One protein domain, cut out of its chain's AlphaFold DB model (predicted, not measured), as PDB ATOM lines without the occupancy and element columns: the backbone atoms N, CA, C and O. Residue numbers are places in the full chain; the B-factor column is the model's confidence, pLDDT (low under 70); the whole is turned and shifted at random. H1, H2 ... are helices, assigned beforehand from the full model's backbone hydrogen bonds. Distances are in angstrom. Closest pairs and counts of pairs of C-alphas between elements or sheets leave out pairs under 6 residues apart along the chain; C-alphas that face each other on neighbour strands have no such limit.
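Overview. This is residues 14 to 157 of the 164 residues of an uncharacterized protein of Flavobacteriaceae bacterium M625 (UniProt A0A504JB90). One long straight helix, H1, runs slantwise past a small helical body, and its residues 14 to 30 stick out free. In the body, H4 folds back as H5 in a hairpin, H8 lies side by side with H5, H6 crosses H4, and the short H7 lies near the middle, between H6 and H1. The printed part has 144 residues with eight named helices, H1 to H8 in chain order, and no named strand; the class is all helix. It is only just compact, close to loose, with a radius of gyration of the C-alphas of 17.2 A, and it is elongated, spanning 59 by 38 by 28 A.

Arrangement. H1, residues 14 to 45, touches no helix. It is close to but not clearly touching H7, residues 135 to 142, about perpendicular at 82 degrees; the closest C-alphas are those of Gln 31 and Gln 141, 7.9 A apart. H7 only just touches the hub H6, residues 117 to 131, with 3 pairs of C-alphas within 8 A, the closest being Ser 124 and Leu 135 at 5.6 A. H6 touches H4, residues 80 to 91, only just about perpendicular at 72 degrees, with C-alphas 83 and 123 closest at 4.8 A. With residues 117 to 122 alone, H6 touches H3, residues 63 to 70, at a steep tilt of 49 degrees, opposite ways; C-alphas 64 and 118 are closest at 4.7 A. H4, with residues 86 to 90 alone, touches H5, residues 104 to 113, in a hairpin at a shallow tilt of 25 degrees, opposite ways; C-alphas 90 and 107 are closest at 5.5 A. H5 touches H8, residues 145 to 155, at a shallow tilt of 13 degrees, the same way, with C-alphas 112 and 154 closest at 6.1 A. H2, residues 52 to 55, only just touches H8 with 3 pairs of C-alphas within 8 A, Leu 53 and Leu 152 closest at 6.7 A. Every O i to N i+4 pair is within hydrogen-bond range in H3, H4, H6, H7 and H8; H1 has 19 of 28 and H5 5 of 6, while H2 is too short for such a pair.

Along the chain. H1 begins at C-alpha 14, (217.280, 184.385, 126.399), and is 48.4 A long. H6 measures 20.5 A, H4 16.4 A, H8 15.6 A and H5 14.7 A. H8 ends at C-alpha 155, (243.905, 175.771, 165.370).

Size, cuts and confidence. The C-alphas of Phe 15 and Gly 73, the two farthest apart, are 60.2 A apart. The printed part has no cut. The link H4 to H5, residues 92 to 103, is long. Residues 14 to 51 have pLDDT under 70.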
ATOM      1  N   VAL A  14     216.542 185.619 126.048       42.59
ATOM      2  CA  VAL A  14     217.280 184.385 126.399       42.59
ATOM      3  C   VAL A  14     218.805 184.584 126.473       42.59
ATOM      4  O   VAL A  14     219.491 183.839 127.172       42.59
ATOM      5  N   PHE A  15     219.359 185.619 125.833       37.34
ATOM      6  CA  PHE A  15     220.816 185.811 125.797       37.34
ATOM      7  C   PHE A  15     221.430 186.285 127.123       37.34
ATOM      8  O   PHE A  15     222.575 185.938 127.413       37.34
ATOM      9  N   VAL A  16     220.684 186.997 127.974       47.19
ATOM     10  CA  VAL A  16     221.218 187.446 129.275       47.19
ATOM     11  C   VAL A  16     221.320 186.281 130.268       47.19
ATOM     12  O   VAL A  16     222.270 186.214 131.046       47.19
ATOM     13  N   ALA A  17     220.416 185.298 130.191       44.69
ATOM     14  CA  ALA A  17     220.458 184.122 131.062       44.69
ATOM     15  C   ALA A  17     221.591 183.139 130.695       44.69
ATOM     16  O   ALA A  17     222.151 182.485 131.576       44.69
ATOM     17  N   PHE A  18     221.985 183.058 129.419       42.59
ATOM     18  CA  PHE A  18     223.053 182.147 128.985       42.59
ATOM     19  C   PHE A  18     224.473 182.690 129.209       42.59
ATOM     20  O   PHE A  18     225.382 181.902 129.477       42.59
ATOM     21  N   GLY A  19     224.674 184.013 129.185       40.59
ATOM     22  CA  GLY A  19     225.983 184.618 129.477       40.59
ATOM     23  C   GLY A  19     226.457 184.383 130.918       40.59
ATOM     24  O   GLY A  19     227.642 184.152 131.151       40.59
ATOM     25  N   ALA A  20     225.533 184.356 131.883       41.28
ATOM     26  CA  ALA A  20     225.853 184.068 133.283       41.28
ATOM     27  C   ALA A  20     226.143 182.574 133.538       41.28
ATOM     28  O   ALA A  20     226.996 182.237 134.360       41.28
ATOM     29  N   SER A  21     225.477 181.672 132.806       46.53
ATOM     30  CA  SER A  21     225.654 180.220 132.956       46.53
ATOM     31  C   SER A  21     227.030 179.743 132.465       46.53
ATOM     32  O   SER A  21     227.671 178.909 133.109       46.53
ATOM     33  N   LEU A  22     227.555 180.327 131.380       41.94
ATOM     34  CA  LEU A  22     228.832 179.882 130.810       41.94
ATOM     35  C   LEU A  22     230.068 180.386 131.580       41.94
ATOM     36  O   LEU A  22     231.081 179.688 131.619       41.94
ATOM     37  N   TYR A  23     229.988 181.544 132.253       45.94
ATOM     38  CA  TYR A  23     231.097 182.043 133.082       45.94
ATOM     39  C   TYR A  23     231.293 181.195 134.349       45.94
ATOM     40  O   TYR A  23     232.420 180.986 134.798       45.94
ATOM     41  N   ASN A  24     230.205 180.643 134.899       45.09
ATOM     42  CA  ASN A  24     230.285 179.757 136.060       45.09
ATOM     43  C   ASN A  24     230.746 178.337 135.666       45.09
ATOM     44  O   ASN A  24     231.514 177.714 136.395       45.09
ATOM     45  N   ALA A  25     230.358 177.839 134.486       42.47
ATOM     46  CA  ALA A  25     230.709 176.488 134.033       42.47
ATOM     47  C   ALA A  25     232.210 176.292 133.727       42.47
ATOM     48  O   ALA A  25     232.729 175.189 133.908       42.47
ATOM     49  N   LEU A  26     232.931 177.344 133.319       41.75
ATOM     50  CA  LEU A  26     234.378 177.264 133.074       41.75
ATOM     51  C   LEU A  26     235.224 177.337 134.357       41.75
ATOM     52  O   LEU A  26     236.334 176.815 134.370       41.75
ATOM     53  N   ARG A  27     234.692 177.886 135.459       47.66
ATOM     54  CA  ARG A  27     235.399 177.952 136.755       47.66
ATOM     55  C   ARG A  27     235.187 176.718 137.643       47.66
ATOM     56  O   ARG A  27     236.015 176.428 138.502       47.66
ATOM     57  N   ILE A  28     234.111 175.958 137.428       47.34
ATOM     58  CA  ILE A  28     233.799 174.745 138.213       47.34
ATOM     59  C   ILE A  28     234.723 173.570 137.825       47.34
ATOM     60  O   ILE A  28     235.015 172.719 138.666       47.34
ATOM     61  N   ARG A  29     235.281 173.549 136.603       42.47
ATOM     62  CA  ARG A  29     236.229 172.497 136.188       42.47
ATOM     63  C   ARG A  29     237.586 172.578 136.894       42.47
ATOM     64  O   ARG A  29     238.110 171.537 137.279       42.47
ATOM     65  N   GLU A  30     238.117 173.777 137.136       48.50
ATOM     66  CA  GLU A  30     239.372 173.931 137.894       48.50
ATOM     67  C   GLU A  30     239.195 173.622 139.386       48.50
ATOM     68  O   GLU A  30     240.095 173.073 140.016       48.50
ATOM     69  N   GLN A  31     238.024 173.915 139.964       48.12
ATOM     70  CA  GLN A  31     237.789 173.677 141.391       48.12
ATOM     71  C   GLN A  31     237.680 172.196 141.756       48.12
ATOM     72  O   GLN A  31     238.125 171.816 142.837       48.12
ATOM     73  N   GLN A  32     237.108 171.355 140.891       41.12
ATOM     74  CA  GLN A  32     237.065 169.911 141.149       41.12
ATOM     75  C   GLN A  32     238.467 169.302 141.058       41.12
ATOM     76  O   GLN A  32     238.890 168.607 141.975       41.12
ATOM     77  N   GLN A  33     239.243 169.679 140.037       47.53
ATOM     78  CA  GLN A  33     240.618 169.204 139.883       47.53
ATOM     79  C   GLN A  33     241.537 169.683 141.009       47.53
ATOM     80  O   GLN A  33     242.383 168.917 141.452       47.53
ATOM     81  N   PHE A  34     241.362 170.908 141.518       51.75
ATOM     82  CA  PHE A  34     242.131 171.389 142.666       51.75
ATOM     83  C   PHE A  34     241.746 170.678 143.961       51.75
ATOM     84  O   PHE A  34     242.636 170.310 144.719       51.75
ATOM     85  N   LYS A  35     240.449 170.446 144.219       52.25
ATOM     86  CA  LYS A  35     240.011 169.665 145.386       52.25
ATOM     87  C   LYS A  35     240.598 168.262 145.331       52.25
ATOM     88  O   LYS A  35     241.195 167.839 146.310       52.25
ATOM     89  N   ASP A  36     240.534 167.596 144.185       54.16
ATOM     90  CA  ASP A  36     241.064 166.242 144.028       54.16
ATOM     91  C   ASP A  36     242.602 166.214 144.068       54.16
ATOM     92  O   ASP A  36     243.188 165.338 144.703       54.16
ATOM     93  N   ALA A  37     243.286 167.199 143.477       58.59
ATOM     94  CA  ALA A  37     244.747 167.330 143.522       58.59
ATOM     95  C   ALA A  37     245.259 167.685 144.929       58.59
ATOM     96  O   ALA A  37     246.243 167.133 145.406       58.59
ATOM     97  N   PHE A  38     244.570 168.575 145.638       56.41
ATOM     98  CA  PHE A  38     244.879 168.913 147.022       56.41
ATOM     99  C   PHE A  38     244.599 167.736 147.958       56.41
ATOM    100  O   PHE A  38     245.455 167.383 148.768       56.41
ATOM    101  N   LEU A  39     243.434 167.091 147.827       56.94
ATOM    102  CA  LEU A  39     243.068 165.911 148.607       56.94
ATOM    103  C   LEU A  39     244.031 164.755 148.342       56.94
ATOM    104  O   LEU A  39     244.463 164.119 149.294       56.94
ATOM    105  N   SER A  40     244.432 164.516 147.094       57.41
ATOM    106  CA  SER A  40     245.420 163.485 146.756       57.41
ATOM    107  C   SER A  40     246.819 163.810 147.287       57.41
ATOM    108  O   SER A  40     247.460 162.918 147.834       57.41
ATOM    109  N   LEU A  41     247.272 165.067 147.246       57.00
ATOM    110  CA  LEU A  41     248.539 165.482 147.868       57.00
ATOM    111  C   LEU A  41     248.507 165.383 149.403       57.00
ATOM    112  O   LEU A  41     249.522 165.060 150.026       57.00
ATOM    113  N   LEU A  42     247.357 165.646 150.029       58.12
ATOM    114  CA  LEU A  42     247.151 165.419 151.461       58.12
ATOM    115  C   LEU A  42     247.149 163.923 151.796       58.12
ATOM    116  O   LEU A  42     247.841 163.510 152.723       58.12
ATOM    117  N   MET A  43     246.428 163.114 151.018       49.25
ATOM    118  CA  MET A  43     246.354 161.656 151.169       49.25
ATOM    119  C   MET A  43     247.728 161.004 150.980       49.25
ATOM    120  O   MET A  43     248.098 160.107 151.731       49.25
ATOM    121  N   GLN A  44     248.525 161.495 150.027       51.88
ATOM    122  CA  GLN A  44     249.859 160.974 149.732       51.88
ATOM    123  C   GLN A  44     250.873 161.261 150.851       51.88
ATOM    124  O   GLN A  44     251.841 160.517 150.999       51.88
ATOM    125  N   LYS A  45     250.673 162.321 151.647       47.41
ATOM    126  CA  LYS A  45     251.624 162.728 152.694       47.41
ATOM    127  C   LYS A  45     251.160 162.403 154.121       47.41
ATOM    128  O   LYS A  45     251.959 162.561 155.041       47.41
ATOM    129  N   ILE A  46     249.900 161.995 154.324       49.34
ATOM    130  CA  ILE A  46     249.280 161.886 155.657       49.34
ATOM    131  C   ILE A  46     248.258 160.722 155.726       49.34
ATOM    132  O   ILE A  46     247.055 160.919 155.589       49.34
ATOM    133  N   ASN A  47     248.717 159.501 156.011       39.97
ATOM    134  CA  ASN A  47     247.887 158.450 156.634       39.97
ATOM    135  C   ASN A  47     248.057 158.546 158.169       39.97
ATOM    136  O   ASN A  47     249.205 158.706 158.585       39.97
ATOM    137  N   PRO A  48     247.047 158.370 159.055       44.72
ATOM    138  CA  PRO A  48     245.589 158.474 158.960       44.72
ATOM    139  C   PRO A  48     245.085 159.643 159.850       44.72
ATOM    140  O   PRO A  48     244.864 159.498 161.049       44.72
ATOM    141  N   THR A  49     244.935 160.839 159.291       42.28
ATOM    142  CA  THR A  49     244.261 161.996 159.940       42.28
ATOM    143  C   THR A  49     243.559 162.822 158.859       42.28
ATOM    144  O   THR A  49     243.668 164.038 158.744       42.28
ATOM    145  N   THR A  50     242.863 162.097 157.988       47.53
ATOM    146  CA  THR A  50     242.436 162.469 156.633       47.53
ATOM    147  C   THR A  50     241.342 163.532 156.536       47.53
ATOM    148  O   THR A  50     240.885 163.819 155.435       47.53
ATOM    149  N   ALA A  51     240.913 164.148 157.637       57.03
ATOM    150  CA  ALA A  51     239.787 165.079 157.600       57.03
ATOM    151  C   ALA A  51     240.192 166.568 157.484       57.03
ATOM    152  O   ALA A  51     239.324 167.413 157.279       57.03
ATOM    153  N   GLY A  52     241.489 166.916 157.534       70.50
ATOM    154  CA  GLY A  52     241.965 168.288 157.279       70.50
ATOM    155  C   GLY A  52     241.262 169.347 158.142       70.50
ATOM    156  O   GLY A  52     241.019 169.118 159.324       70.50
ATOM    157  N   LEU A  53     240.895 170.498 157.559       77.88
ATOM    158  CA  LEU A  53     240.093 171.529 158.249       77.88
ATOM    159  C   LEU A  53     238.731 170.995 158.732       77.88
ATOM    160  O   LEU A  53     238.230 171.452 159.752       77.88
ATOM    161  N   SER A  54     238.158 170.006 158.046       77.88
ATOM    162  CA  SER A  54     236.882 169.376 158.411       77.88
ATOM    163  C   SER A  54     236.986 168.416 159.600       77.88
ATOM    164  O   SER A  54     235.969 168.087 160.199       77.88
ATOM    165  N   ALA A  55     238.198 167.983 159.968       78.62
ATOM    166  CA  ALA A  55     238.452 167.186 161.173       78.62
ATOM    167  C   ALA A  55     238.375 168.020 162.451       78.62
ATOM    168  O   ALA A  55     238.262 167.496 163.559       78.62
ATOM    169  N   GLU A  56     238.571 169.325 162.299       86.12
ATOM    170  CA  GLU A  56     238.859 170.210 163.400       86.12
ATOM    171  C   GLU A  56     237.549 170.714 164.001       86.12
ATOM    172  O   GLU A  56     236.819 171.498 163.396       86.12
ATOM    173  N   ALA A  57     237.267 170.272 165.227       87.19
ATOM    174  CA  ALA A  57     236.014 170.547 165.925       87.19
ATOM    175  C   ALA A  57     235.697 172.048 166.044       87.19
ATOM    176  O   ALA A  57     234.534 172.437 166.085       87.19
ATOM    177  N   GLY A  58     236.721 172.906 166.051       86.81
ATOM    178  CA  GLY A  58     236.518 174.349 166.063       86.81
ATOM    179  C   GLY A  58     235.875 174.909 164.789       86.81
ATOM    180  O   GLY A  58     235.292 175.980 164.857       86.81
ATOM    181  N   PHE A  59     235.919 174.218 163.651       92.38
ATOM    182  CA  PHE A  59     235.210 174.663 162.446       92.38
ATOM    183  C   PHE A  59     233.792 174.090 162.309       92.38
ATOM    184  O   PHE A  59     233.035 174.556 161.457       92.38
ATOM    185  N   ASP A  60     233.396 173.132 163.154       91.44
ATOM    186  CA  ASP A  60     232.004 172.682 163.233       91.44
ATOM    187  C   ASP A  60     231.148 173.777 163.891       91.44
ATOM    188  O   ASP A  60     231.349 174.160 165.047       91.44
ATOM    189  N   ILE A  61     230.156 174.277 163.157       92.31
ATOM    190  CA  ILE A  61     229.239 175.338 163.592       92.31
ATOM    191  C   ILE A  61     228.346 174.944 164.778       92.31
ATOM    192  O   ILE A  61     227.784 175.806 165.458       92.31
ATOM    193  N   HIS A  62     228.206 173.647 165.048       93.88
ATOM    194  CA  HIS A  62     227.422 173.108 166.152       93.88
ATOM    195  C   HIS A  62     228.275 172.766 167.375       93.88
ATOM    196  O   HIS A  62     227.714 172.552 168.452       93.88
ATOM    197  N   TYR A  63     229.605 172.742 167.253       94.31
ATOM    198  CA  TYR A  63     230.500 172.303 168.323       94.31
ATOM    199  C   TYR A  63     230.331 173.103 169.617       94.31
ATOM    200  O   TYR A  63     230.144 172.511 170.679       94.31
ATOM    201  N   ALA A  64     230.291 174.437 169.546       92.69
ATOM    202  CA  ALA A  64     230.062 175.277 170.721       92.69
ATOM    203  C   ALA A  64     228.758 174.904 171.453       92.69
ATOM    204  O   ALA A  64     228.750 174.744 172.672       92.69
ATOM    205  N   ALA A  65     227.663 174.685 170.715       92.38
ATOM    206  CA  ALA A  65     226.389 174.273 171.301       92.38
ATOM    207  C   ALA A  65     226.461 172.865 171.917       92.38
ATOM    208  O   ALA A  65     225.882 172.622 172.973       92.38
ATOM    209  N   GLN A  66     227.189 171.937 171.290       93.94
ATOM    210  CA  GLN A  66     227.404 170.596 171.836       93.94
ATOM    211  C   GLN A  66     228.214 170.634 173.139       93.94
ATOM    212  O   GLN A  66     227.857 169.936 174.086       93.94
ATOM    213  N   VAL A  67     229.271 171.451 173.210       92.50
ATOM    214  CA  VAL A  67     230.092 171.609 174.420       92.50
ATOM    215  C   VAL A  67     229.261 172.194 175.556       92.50
ATOM    216  O   VAL A  67     229.236 171.619 176.641       92.50
ATOM    217  N   LEU A  68     228.509 173.267 175.300       89.44
ATOM    218  CA  LEU A  68     227.661 173.909 176.312       89.44
ATOM    219  C   LEU A  68     226.556 172.991 176.852       89.44
ATOM    220  O   LEU A  68     226.127 173.156 177.987       89.44
ATOM    221  N   ARG A  69     226.095 172.015 176.061       91.19
ATOM    222  CA  ARG A  69     225.119 171.009 176.514       91.19
ATOM    223  C   ARG A  69     225.738 169.884 177.343       91.19
ATOM    224  O   ARG A  69     225.020 169.245 178.101       91.19
ATOM    225  N   LYS A  70     227.024 169.586 177.139       90.56
ATOM    226  CA  LYS A  70     227.721 168.451 177.771       90.56
ATOM    227  C   LYS A  70     228.500 168.852 179.022       90.56
ATOM    228  O   LYS A  70     228.701 168.021 179.900       90.56
ATOM    229  N   VAL A  71     228.989 170.088 179.079       87.88
ATOM    230  CA  VAL A  71     229.869 170.564 180.148       87.88
ATOM    231  C   VAL A  71     229.043 171.301 181.198       87.88
ATOM    232  O   VAL A  71     228.421 172.314 180.906       87.88
ATOM    233  N   ASN A  72     229.091 170.825 182.444       77.25
ATOM    234  CA  ASN A  72     228.361 171.406 183.582       77.25
ATOM    235  C   ASN A  72     229.030 172.671 184.177       77.25
ATOM    236  O   ASN A  72     228.597 173.178 185.208       77.25
ATOM    237  N   GLY A  73     230.119 173.152 183.568       76.81
ATOM    238  CA  GLY A  73     230.934 174.274 184.044       76.81
ATOM    239  C   GLY A  73     230.683 175.589 183.298       76.81
ATOM    240  O   GLY A  73     230.042 175.626 182.249       76.81
ATOM    241  N   ARG A  74     231.241 176.691 183.819       84.56
ATOM    242  CA  ARG A  74     231.194 178.011 183.167       84.56
ATOM    243  C   ARG A  74     232.216 178.074 182.035       84.56
ATOM    244  O   ARG A  74     233.367 178.439 182.249       84.56
ATOM    245  N   VAL A  75     231.794 177.699 180.832       88.88
ATOM    246  CA  VAL A  75     232.618 177.807 179.620       88.88
ATOM    247  C   VAL A  75     232.690 179.267 179.159       88.88
ATOM    248  O   VAL A  75     231.669 179.948 179.052       88.88
ATOM    249  N   VAL A  76     233.897 179.750 178.865       90.56
ATOM    250  CA  VAL A  76     234.133 181.078 178.289       90.56
ATOM    251  C   VAL A  76     233.663 181.084 176.840       90.56
ATOM    252  O   VAL A  76     234.225 180.396 175.993       90.56
ATOM    253  N   VAL A  77     232.679 181.924 176.533       93.25
ATOM    254  CA  VAL A  77     232.137 182.082 175.179       93.25
ATOM    255  C   VAL A  77     232.231 183.526 174.702       93.25
ATOM    256  O   VAL A  77     232.226 184.472 175.493       93.25
ATOM    257  N   LEU A  78     232.299 183.708 173.387       93.81
ATOM    258  CA  LEU A  78     232.154 185.012 172.757       93.81
ATOM    259  C   LEU A  78     230.695 185.470 172.825       93.81
ATOM    260  O   LEU A  78     229.768 184.674 172.649       93.81
ATOM    261  N   LYS A  79     230.499 186.780 173.002       96.00
ATOM    262  CA  LYS A  79     229.220 187.427 172.689       96.00
ATOM    263  C   LYS A  79     228.946 187.291 171.190       96.00
ATOM    264  O   LYS A  79     229.876 187.373 170.387       96.00
ATOM    265  N   GLU A  80     227.680 187.169 170.807       93.88
ATOM    266  CA  GLU A  80     227.282 187.003 169.402       93.88
ATOM    267  C   GLU A  80     227.795 188.142 168.503       93.88
ATOM    268  O   GLU A  80     228.364 187.890 167.443       93.88
ATOM    269  N   SER A  81     227.685 189.395 168.956       95.19
ATOM    270  CA  SER A  81     228.195 190.561 168.220       95.19
ATOM    271  C   SER A  81     229.711 190.521 168.008       95.19
ATOM    272  O   SER A  81     230.206 190.944 166.965       95.19
ATOM    273  N   VAL A  82     230.454 189.972 168.973       97.25
ATOM    274  CA  VAL A  82     231.908 189.801 168.870       97.25
ATOM    275  C   VAL A  82     232.238 188.698 167.870       97.25
ATOM    276  O   VAL A  82     233.122 188.894 167.042       97.25
ATOM    277  N   ALA A  83     231.514 187.574 167.891       97.50
ATOM    278  CA  ALA A  83     231.699 186.502 166.914       97.50
ATOM    279  C   ALA A  83     231.442 186.988 165.476       97.50
ATOM    280  O   ALA A  83     232.274 186.744 164.603       97.50
ATOM    281  N   LYS A  84     230.362 187.752 165.249       97.94
ATOM    282  CA  LYS A  84     230.059 188.390 163.953       97.94
ATOM    283  C   LYS A  84     231.148 189.375 163.526       97.94
ATOM    284  O   LYS A  84     231.685 189.263 162.433       97.94
ATOM    285  N   SER A  85     231.577 190.264 164.424       97.94
ATOM    286  CA  SER A  85     232.661 191.207 164.114       97.94
ATOM    287  C   SER A  85     233.985 190.506 163.784       97.94
ATOM    288  O   SER A  85     234.734 190.964 162.921       97.94
ATOM    289  N   ILE A  86     234.300 189.392 164.449       98.19
ATOM    290  CA  ILE A  86     235.483 188.592 164.113       98.19
ATOM    291  C   ILE A  86     235.310 187.928 162.744       98.19
ATOM    292  O   ILE A  86     236.253 187.959 161.955       98.19
ATOM    293  N   ALA A  87     234.131 187.379 162.440       97.88
ATOM    294  CA  ALA A  87     233.829 186.823 161.124       97.88
ATOM    295  C   ALA A  87     234.002 187.869 160.009       97.88
ATOM    296  O   ALA A  87     234.633 187.570 158.997       97.88
ATOM    297  N   ASP A  88     233.565 189.112 160.228       97.81
ATOM    298  CA  ASP A  88     233.779 190.232 159.302       97.81
ATOM    299  C   ASP A  88     235.247 190.549 159.082       97.81
ATOM    300  O   ASP A  88     235.700 190.732 157.951       97.81
ATOM    301  N   ARG A  89     236.021 190.580 160.166       97.44
ATOM    302  CA  ARG A  89     237.464 190.795 160.074       97.44
ATOM    303  C   ARG A  89     238.124 189.677 159.280       97.44
ATOM    304  O   ARG A  89     238.969 189.975 158.445       97.44
ATOM    305  N   ILE A  90     237.727 188.419 159.479       97.31
ATOM    306  CA  ILE A  90     238.208 187.305 158.651       97.31
ATOM    307  C   ILE A  90     237.823 187.545 157.190       97.31
ATOM    308  O   ILE A  90     238.702 187.520 156.334       97.31
ATOM    309  N   HIS A  91     236.556 187.864 156.910       96.12
ATOM    310  CA  HIS A  91     236.076 188.062 155.545       96.12
ATOM    311  C   HIS A  91     236.815 189.184 154.810       96.12
ATOM    312  O   HIS A  91     237.196 189.021 153.657       96.12
ATOM    313  N   SER A  92     237.100 190.290 155.502       95.06
ATOM    314  CA  SER A  92     237.815 191.443 154.942       95.06
ATOM    315  C   SER A  92     239.241 191.134 154.465       95.06
ATOM    316  O   SER A  92     239.824 191.912 153.710       95.06
ATOM    317  N   ASN A  93     239.811 190.000 154.890       95.75
ATOM    318  CA  ASN A  93     241.111 189.539 154.414       95.75
ATOM    319  C   ASN A  93     241.026 188.761 153.094       95.75
ATOM    320  O   ASN A  93     242.053 188.616 152.436       95.75
ATOM    321  N   PHE A  94     239.840 188.308 152.679       92.75
ATOM    322  CA  PHE A  94     239.628 187.740 151.350       92.75
ATOM    323  C   PHE A  94     239.328 188.871 150.370       92.75
ATOM    324  O   PHE A  94     238.228 189.424 150.327       92.75
ATOM    325  N   ARG A  95     240.337 189.261 149.599       85.94
ATOM    326  CA  ARG A  95     240.280 190.431 148.736       85.94
ATOM    327  C   ARG A  95     239.676 190.088 147.373       85.94
ATOM    328  O   ARG A  95     239.802 188.971 146.863       85.94
ATOM    329  N   PRO A  96     239.007 191.051 146.729       82.12
ATOM    330  CA  PRO A  96     238.632 190.922 145.331       82.12
ATOM    331  C   PRO A  96     239.840 190.609 144.441       82.12
ATOM    332  O   PRO A  96     240.938 191.094 144.685       82.12
ATOM    333  N   TRP A  97     239.621 189.860 143.360       73.00
ATOM    334  CA  TRP A  97     240.676 189.391 142.447       73.00
ATOM    335  C   TRP A  97     241.550 190.510 141.842       73.00
ATOM    336  O   TRP A  97     242.682 190.250 141.447       73.00
ATOM    337  N   TYR A  98     241.044 191.747 141.774       70.94
ATOM    338  CA  TYR A  98     241.775 192.912 141.263       70.94
ATOM    339  C   TYR A  98     242.747 193.526 142.288       70.94
ATOM    340  O   TYR A  98     243.621 194.312 141.925       70.94
ATOM    341  N   LEU A  99     242.626 193.164 143.568       71.38
ATOM    342  CA  LEU A  99     243.561 193.516 144.630       71.38
ATOM    343  C   LEU A  99     244.464 192.301 144.851       71.38
ATOM    344  O   LEU A  99     244.048 191.346 145.487       71.38
ATOM    345  N   ARG A 100     245.665 192.332 144.259       70.06
ATOM    346  CA  ARG A 100     246.714 191.287 144.266       70.06
ATOM    347  C   ARG A 100     246.731 190.376 145.517       70.06
ATOM    348  O   ARG A 100     247.490 190.638 146.446       70.06
ATOM    349  N   GLY A 101     245.975 189.279 145.472       79.31
ATOM    350  CA  GLY A 101     245.986 188.215 146.482       79.31
ATOM    351  C   GLY A 101     245.208 188.525 147.765       79.31
ATOM    352  O   GLY A 101     244.841 189.670 148.045       79.31
ATOM    353  N   ASP A 102     244.949 187.476 148.543       88.38
ATOM    354  CA  ASP A 102     244.337 187.594 149.863       88.38
ATOM    355  C   ASP A 102     245.360 188.071 150.903       88.38
ATOM    356  O   ASP A 102     246.550 188.198 150.633       88.38
ATOM    357  N   ASN A 103     244.882 188.439 152.091       93.38
ATOM    358  CA  ASN A 103     245.738 188.727 153.239       93.38
ATOM    359  C   ASN A 103     245.692 187.548 154.215       93.38
ATOM    360  O   ASN A 103     245.039 187.613 155.262       93.38
ATOM    361  N   GLU A 104     246.367 186.458 153.867       94.31
ATOM    362  CA  GLU A 104     246.335 185.212 154.631       94.31
ATOM    363  C   GLU A 104     246.876 185.409 156.054       94.31
ATOM    364  O   GLU A 104     246.274 184.937 157.022       94.31
ATOM    365  N   GLU A 105     247.930 186.218 156.216       95.69
ATOM    366  CA  GLU A 105     248.491 186.551 157.532       95.69
ATOM    367  C   GLU A 105     247.479 187.274 158.431       95.69
ATOM    368  O   GLU A 105     247.438 187.048 159.644       95.69
ATOM    369  N   GLY A 106     246.601 188.094 157.850       96.69
ATOM    370  CA  GLY A 106     245.501 188.720 158.579       96.69
ATOM    371  C   GLY A 106     244.518 187.696 159.146       96.69
ATOM    372  O   GLY A 106     244.114 187.804 160.308       96.69
ATOM    373  N   VAL A 107     244.191 186.656 158.373       97.19
ATOM    374  CA  VAL A 107     243.363 185.539 158.850       97.19
ATOM    375  C   VAL A 107     244.084 184.783 159.968       97.19
ATOM    376  O   VAL A 107     243.493 184.544 161.024       97.19
ATOM    377  N   TYR A 108     245.376 184.482 159.811       97.62
ATOM    378  CA  TYR A 108     246.174 183.801 160.839       97.62
ATOM    379  C   TYR A 108     246.223 184.572 162.148       97.62
ATOM    380  O   TYR A 108     245.999 183.999 163.217       97.62
ATOM    381  N   ALA A 109     246.469 185.877 162.080       97.81
ATOM    382  CA  ALA A 109     246.515 186.739 163.250       97.81
ATOM    383  C   ALA A 109     245.187 186.736 164.022       97.81
ATOM    384  O   ALA A 109     245.193 186.765 165.253       97.81
ATOM    385  N   ILE A 110     244.051 186.671 163.322       97.81
ATOM    386  CA  ILE A 110     242.734 186.567 163.956       97.81
ATOM    387  C   ILE A 110     242.557 185.193 164.609       97.81
ATOM    388  O   ILE A 110     242.211 185.123 165.788       97.81
ATOM    389  N   LEU A 111     242.854 184.107 163.890       96.88
ATOM    390  CA  LEU A 111     242.715 182.743 164.411       96.88
ATOM    391  C   LEU A 111     243.610 182.489 165.635       96.88
ATOM    392  O   LEU A 111     243.190 181.832 166.589       96.88
ATOM    393  N   ARG A 112     244.824 183.052 165.666       97.12
ATOM    394  CA  ARG A 112     245.723 182.966 166.831       97.12
ATOM    395  C   ARG A 112     245.111 183.598 168.083       97.12
ATOM    396  O   ARG A 112     245.301 183.054 169.164       97.12
ATOM    397  N   LYS A 113     244.341 184.684 167.941       96.38
ATOM    398  CA  LYS A 113     243.708 185.403 169.064       96.38
ATOM    399  C   LYS A 113     242.522 184.666 169.688       96.38
ATOM    400  O   LYS A 113     242.159 184.975 170.821       96.38
ATOM    401  N   LEU A 114     241.915 183.718 168.976       95.62
ATOM    402  CA  LEU A 114     240.843 182.886 169.527       95.62
ATOM    403  C   LEU A 114     241.418 181.944 170.583       95.62
ATOM    404  O   LEU A 114     242.424 181.282 170.334       95.62
ATOM    405  N   LYS A 115     240.800 181.878 171.763       94.81
ATOM    406  CA  LYS A 115     241.368 181.122 172.890       94.81
ATOM    407  C   LYS A 115     241.291 179.611 172.689       94.81
ATOM    408  O   LYS A 115     242.255 178.904 172.965       94.81
ATOM    409  N   ASP A 116     240.160 179.130 172.194       95.94
ATOM    410  CA  ASP A 116     239.828 177.708 172.145       95.94
ATOM    411  C   ASP A 116     238.950 177.364 170.931       95.94
ATOM    412  O   ASP A 116     238.574 178.231 170.130       95.94
ATOM    413  N   LYS A 117     238.648 176.071 170.782       95.94
ATOM    414  CA  LYS A 117     237.821 175.543 169.692       95.94
ATOM    415  C   LYS A 117     236.353 175.973 169.815       95.94
ATOM    416  O   LYS A 117     235.692 176.125 168.792       95.94
ATOM    417  N   VAL A 118     235.845 176.247 171.020       96.69
ATOM    418  CA  VAL A 118     234.491 176.803 171.214       96.69
ATOM    419  C   VAL A 118     234.380 178.188 170.584       96.69
ATOM    420  O   VAL A 118     233.458 178.430 169.807       96.69
ATOM    421  N   GLN A 119     235.334 179.082 170.843       97.62
ATOM    422  CA  GLN A 119     235.342 180.413 170.234       97.62
ATOM    423  C   GLN A 119     235.485 180.342 168.710       97.62
ATOM    424  O   GLN A 119     234.795 181.072 167.998       97.62
ATOM    425  N   LEU A 120     236.332 179.440 168.199       97.69
ATOM    426  CA  LEU A 120     236.450 179.198 166.758       97.69
ATOM    427  C   LEU A 120     235.135 178.692 166.148       97.69
ATOM    428  O   LEU A 120     234.757 179.150 165.072       97.69
ATOM    429  N   SER A 121     234.398 177.840 166.863       97.81
ATOM    430  CA  SER A 121     233.098 177.324 166.419       97.81
ATOM    431  C   SER A 121     232.049 178.430 166.356       97.81
ATOM    432  O   SER A 121     231.336 178.554 165.360       97.81
ATOM    433  N   GLN A 122     232.016 179.317 167.356       97.94
ATOM    434  CA  GLN A 122     231.128 180.482 167.342       97.94
ATOM    435  C   GLN A 122     231.425 181.427 166.171       97.94
ATOM    436  O   GLN A 122     230.497 181.923 165.534       97.94
ATOM    437  N   VAL A 123     232.705 181.656 165.863       98.31
ATOM    438  CA  VAL A 123     233.121 182.467 164.708       98.31
ATOM    439  C   VAL A 123     232.766 181.779 163.391       98.31
ATOM    440  O   VAL A 123     232.236 182.430 162.499       98.31
ATOM    441  N   SER A 124     232.999 180.470 163.274       97.06
ATOM    442  CA  SER A 124     232.674 179.689 162.073       97.06
ATOM    443  C   SER A 124     231.173 179.708 161.785       97.06
ATOM    444  O   SER A 124     230.765 179.927 160.644       97.06
ATOM    445  N   LYS A 125     230.351 179.572 162.832       97.75
ATOM    446  CA  LYS A 125     228.895 179.708 162.742       97.75
ATOM    447  C   LYS A 125     228.491 181.111 162.285       97.75
ATOM    448  O   LYS A 125     227.740 181.238 161.323       97.75
ATOM    449  N   ALA A 126     229.016 182.153 162.932       98.06
ATOM    450  CA  ALA A 126     228.717 183.537 162.564       98.06
ATOM    451  C   ALA A 126     229.116 183.841 161.108       98.06
ATOM    452  O   ALA A 126     228.364 184.485 160.379       98.06
ATOM    453  N   TYR A 127     230.260 183.319 160.662       97.75
ATOM    454  CA  TYR A 127     230.732 183.450 159.287       97.75
ATOM    455  C   TYR A 127     229.754 182.819 158.287       97.75
ATOM    456  O   TYR A 127     229.360 183.471 157.321       97.75
ATOM    457  N   GLN A 128     229.296 181.588 158.543       96.19
ATOM    458  CA  GLN A 128     228.307 180.926 157.689       96.19
ATOM    459  C   GLN A 128     226.969 181.669 157.667       96.19
ATOM    460  O   GLN A 128     226.370 181.843 156.606       96.19
ATOM    461  N   GLU A 129     226.490 182.133 158.820       95.69
ATOM    462  CA  GLU A 129     225.233 182.877 158.906       95.69
ATOM    463  C   GLU A 129     225.286 184.183 158.109       95.69
ATOM    464  O   GLU A 129     224.299 184.536 157.458       95.69
ATOM    465  N   GLN A 130     226.426 184.874 158.124       95.50
ATOM    466  CA  GLN A 130     226.588 186.176 157.487       95.50
ATOM    467  C   GLN A 130     226.896 186.083 155.989       95.50
ATOM    468  O   GLN A 130     226.290 186.802 155.197       95.50
ATOM    469  N   TYR A 131     227.780 185.168 155.592       94.50
ATOM    470  CA  TYR A 131     228.289 185.068 154.219       94.50
ATOM    471  C   TYR A 131     227.699 183.903 153.423       94.50
ATOM    472  O   TYR A 131     228.000 183.750 152.243       94.50
ATOM    473  N   LYS A 132     226.846 183.084 154.053       95.00
ATOM    474  CA  LYS A 132     226.165 181.924 153.446       95.00
ATOM    475  C   LYS A 132     227.116 180.872 152.861       95.00
ATOM    476  O   LYS A 132     226.700 180.043 152.059       95.00
ATOM    477  N   ILE A 133     228.373 180.875 153.306       89.31
ATOM    478  CA  ILE A 133     229.414 179.904 152.966       89.31
ATOM    479  C   ILE A 133     230.136 179.480 154.243       89.31
ATOM    480  O   ILE A 133     230.377 180.301 155.130       89.31
ATOM    481  N   ASN A 134     230.480 178.197 154.358       89.38
ATOM    482  CA  ASN A 134     231.229 177.712 155.512       89.38
ATOM    483  C   ASN A 134     232.644 178.291 155.511       89.38
ATOM    484  O   ASN A 134     233.281 178.404 154.463       89.38
ATOM    485  N   LEU A 135     233.180 178.591 156.696       93.19
ATOM    486  CA  LEU A 135     234.551 179.092 156.810       93.19
ATOM    487  C   LEU A 135     235.578 178.084 156.261       93.19
ATOM    488  O   LEU A 135     236.559 178.493 155.649       93.19
ATOM    489  N   ILE A 136     235.325 176.780 156.410       88.44
ATOM    490  CA  ILE A 136     236.155 175.725 155.807       88.44
ATOM    491  C   ILE A 136     236.182 175.860 154.286       88.44
ATOM    492  O   ILE A 136     237.263 175.910 153.705       88.44
ATOM    493  N   ASP A 137     235.008 175.947 153.657       84.62
ATOM    494  CA  ASP A 137     234.884 176.035 152.200       84.62
ATOM    495  C   ASP A 137     235.576 177.294 151.676       84.62
ATOM    496  O   ASP A 137     236.313 177.236 150.694       84.62
ATOM    497  N   GLN A 138     235.407 178.420 152.377       91.75
ATOM    498  CA  GLN A 138     236.094 179.662 152.047       91.75
ATOM    499  C   GLN A 138     237.618 179.498 152.112       91.75
ATOM    500  O   GLN A 138     238.310 179.874 151.168       91.75
ATOM    501  N   LEU A 139     238.151 178.949 153.207       89.56
ATOM    502  CA  LEU A 139     239.590 178.742 153.367       89.56
ATOM    503  C   LEU A 139     240.124 177.795 152.290       89.56
ATOM    504  O   LEU A 139     241.119 178.107 151.656       89.56
ATOM    505  N   GLN A 140     239.439 176.687 152.011       85.88
ATOM    506  CA  GLN A 140     239.842 175.738 150.967       85.88
ATOM    507  C   GLN A 140     239.779 176.328 149.553       85.88
ATOM    508  O   GLN A 140     240.559 175.936 148.691       85.88
ATOM    509  N   GLN A 141     238.837 177.236 149.293       85.31
ATOM    510  CA  GLN A 141     238.696 177.884 147.991       85.31
ATOM    511  C   GLN A 141     239.759 178.962 147.760       85.31
ATOM    512  O   GLN A 141     240.139 179.215 146.615       85.31
ATOM    513  N   ARG A 142     240.155 179.662 148.823       87.12
ATOM    514  CA  ARG A 142     240.985 180.864 148.739       87.12
ATOM    515  C   ARG A 142     242.453 180.611 149.055       87.12
ATOM    516  O   ARG A 142     243.297 181.313 148.516       87.12
ATOM    517  N   PHE A 143     242.756 179.640 149.911       86.19
ATOM    518  CA  PHE A 143     244.116 179.354 150.356       86.19
ATOM    519  C   PHE A 143     244.700 178.163 149.608       86.19
ATOM    520  O   PHE A 143     244.013 177.185 149.313       86.19
ATOM    521  N   ASP A 144     246.004 178.230 149.350       83.12
ATOM    522  CA  ASP A 144     246.747 177.090 148.837       83.12
ATOM    523  C   ASP A 144     247.026 176.041 149.930       83.12
ATOM    524  O   ASP A 144     246.704 176.191 151.114       83.12
ATOM    525  N   ALA A 145     247.669 174.944 149.532       80.31
ATOM    526  CA  ALA A 145     247.956 173.832 150.426       80.31
ATOM    527  C   ALA A 145     248.872 174.182 151.612       80.31
ATOM    528  O   ALA A 145     248.774 173.555 152.671       80.31
ATOM    529  N   ASN A 146     249.799 175.123 151.442       84.12
ATOM    530  CA  ASN A 146     250.717 175.545 152.496       84.12
ATOM    531  C   ASN A 146     250.016 176.490 153.469       84.12
ATOM    532  O   ASN A 146     250.176 176.355 154.683       84.12
ATOM    533  N   GLU A 147     249.182 177.378 152.946       89.00
ATOM    534  CA  GLU A 147     248.366 178.288 153.732       89.00
ATOM    535  C   GLU A 147     247.336 177.520 154.588       89.00
ATOM    536  O   GLU A 147     247.243 177.736 155.800       89.00
ATOM    537  N   VAL A 148     246.673 176.493 154.041       86.94
ATOM    538  CA  VAL A 148     245.794 175.602 154.830       86.94
ATOM    539  C   VAL A 148     246.557 174.872 155.947       86.94
ATOM    540  O   VAL A 148     246.047 174.746 157.065       86.94
ATOM    541  N   LYS A 149     247.797 174.427 155.705       87.12
ATOM    542  CA  LYS A 149     248.631 173.808 156.755       87.12
ATOM    543  C   LYS A 149     248.957 174.786 157.880       87.12
ATOM    544  O   LYS A 149     248.951 174.381 159.041       87.12
ATOM    545  N   LYS A 150     249.210 176.061 157.567       90.94
ATOM    546  CA  LYS A 150     249.427 177.102 158.585       90.94
ATOM    547  C   LYS A 150     248.170 177.335 159.418       90.94
ATOM    548  O   LYS A 150     248.281 177.435 160.638       90.94
ATOM    549  N   VAL A 151     246.987 177.359 158.793       93.25
ATOM    550  CA  VAL A 151     245.710 177.415 159.528       93.25
ATOM    551  C   VAL A 151     245.620 176.257 160.514       93.25
ATOM    552  O   VAL A 151     245.428 176.499 161.704       93.25
ATOM    553  N   LEU A 152     245.811 175.020 160.044       90.44
ATOM    554  CA  LEU A 152     245.764 173.819 160.884       90.44
ATOM    555  C   LEU A 152     246.756 173.898 162.050       90.44
ATOM    556  O   LEU A 152     246.367 173.698 163.198       90.44
ATOM    557  N   ALA A 153     247.999 174.305 161.789       90.81
ATOM    558  CA  ALA A 153     249.016 174.474 162.825       90.81
ATOM    559  C   ALA A 153     248.613 175.481 163.924       90.81
ATOM    560  O   ALA A 153     249.039 175.343 165.068       90.81
ATOM    561  N   ILE A 154     247.779 176.477 163.603       93.44
ATOM    562  CA  ILE A 154     247.269 177.463 164.568       93.44
ATOM    563  C   ILE A 154     246.092 176.915 165.383       93.44
ATOM    564  O   ILE A 154     245.969 177.230 166.570       93.44
ATOM    565  N   VAL A 155     245.187 176.162 164.755       93.56
ATOM    566  CA  VAL A 155     243.905 175.771 165.370       93.56
ATOM    567  C   VAL A 155     243.962 174.425 166.086       93.56
ATOM    568  O   VAL A 155     243.359 174.287 167.147       93.56
ATOM    569  N   THR A 156     244.728 173.464 165.569       91.44
ATOM    570  CA  THR A 156     244.843 172.117 166.138       91.44
ATOM    571  C   THR A 156     245.306 172.094 167.600       91.44
ATOM    572  O   THR A 156     244.672 171.380 168.381       91.44
ATOM    573  N   PRO A 157     246.327 172.871 168.030       92.94
ATOM    574  CA  PRO A 157     246.785 172.849 169.422       92.94
ATOM    575  C   PRO A 157     245.861 173.591 170.400       92.94
ATOM    576  O   PRO A 157     246.130 173.599 171.600       92.94
TER     577      PRO A 157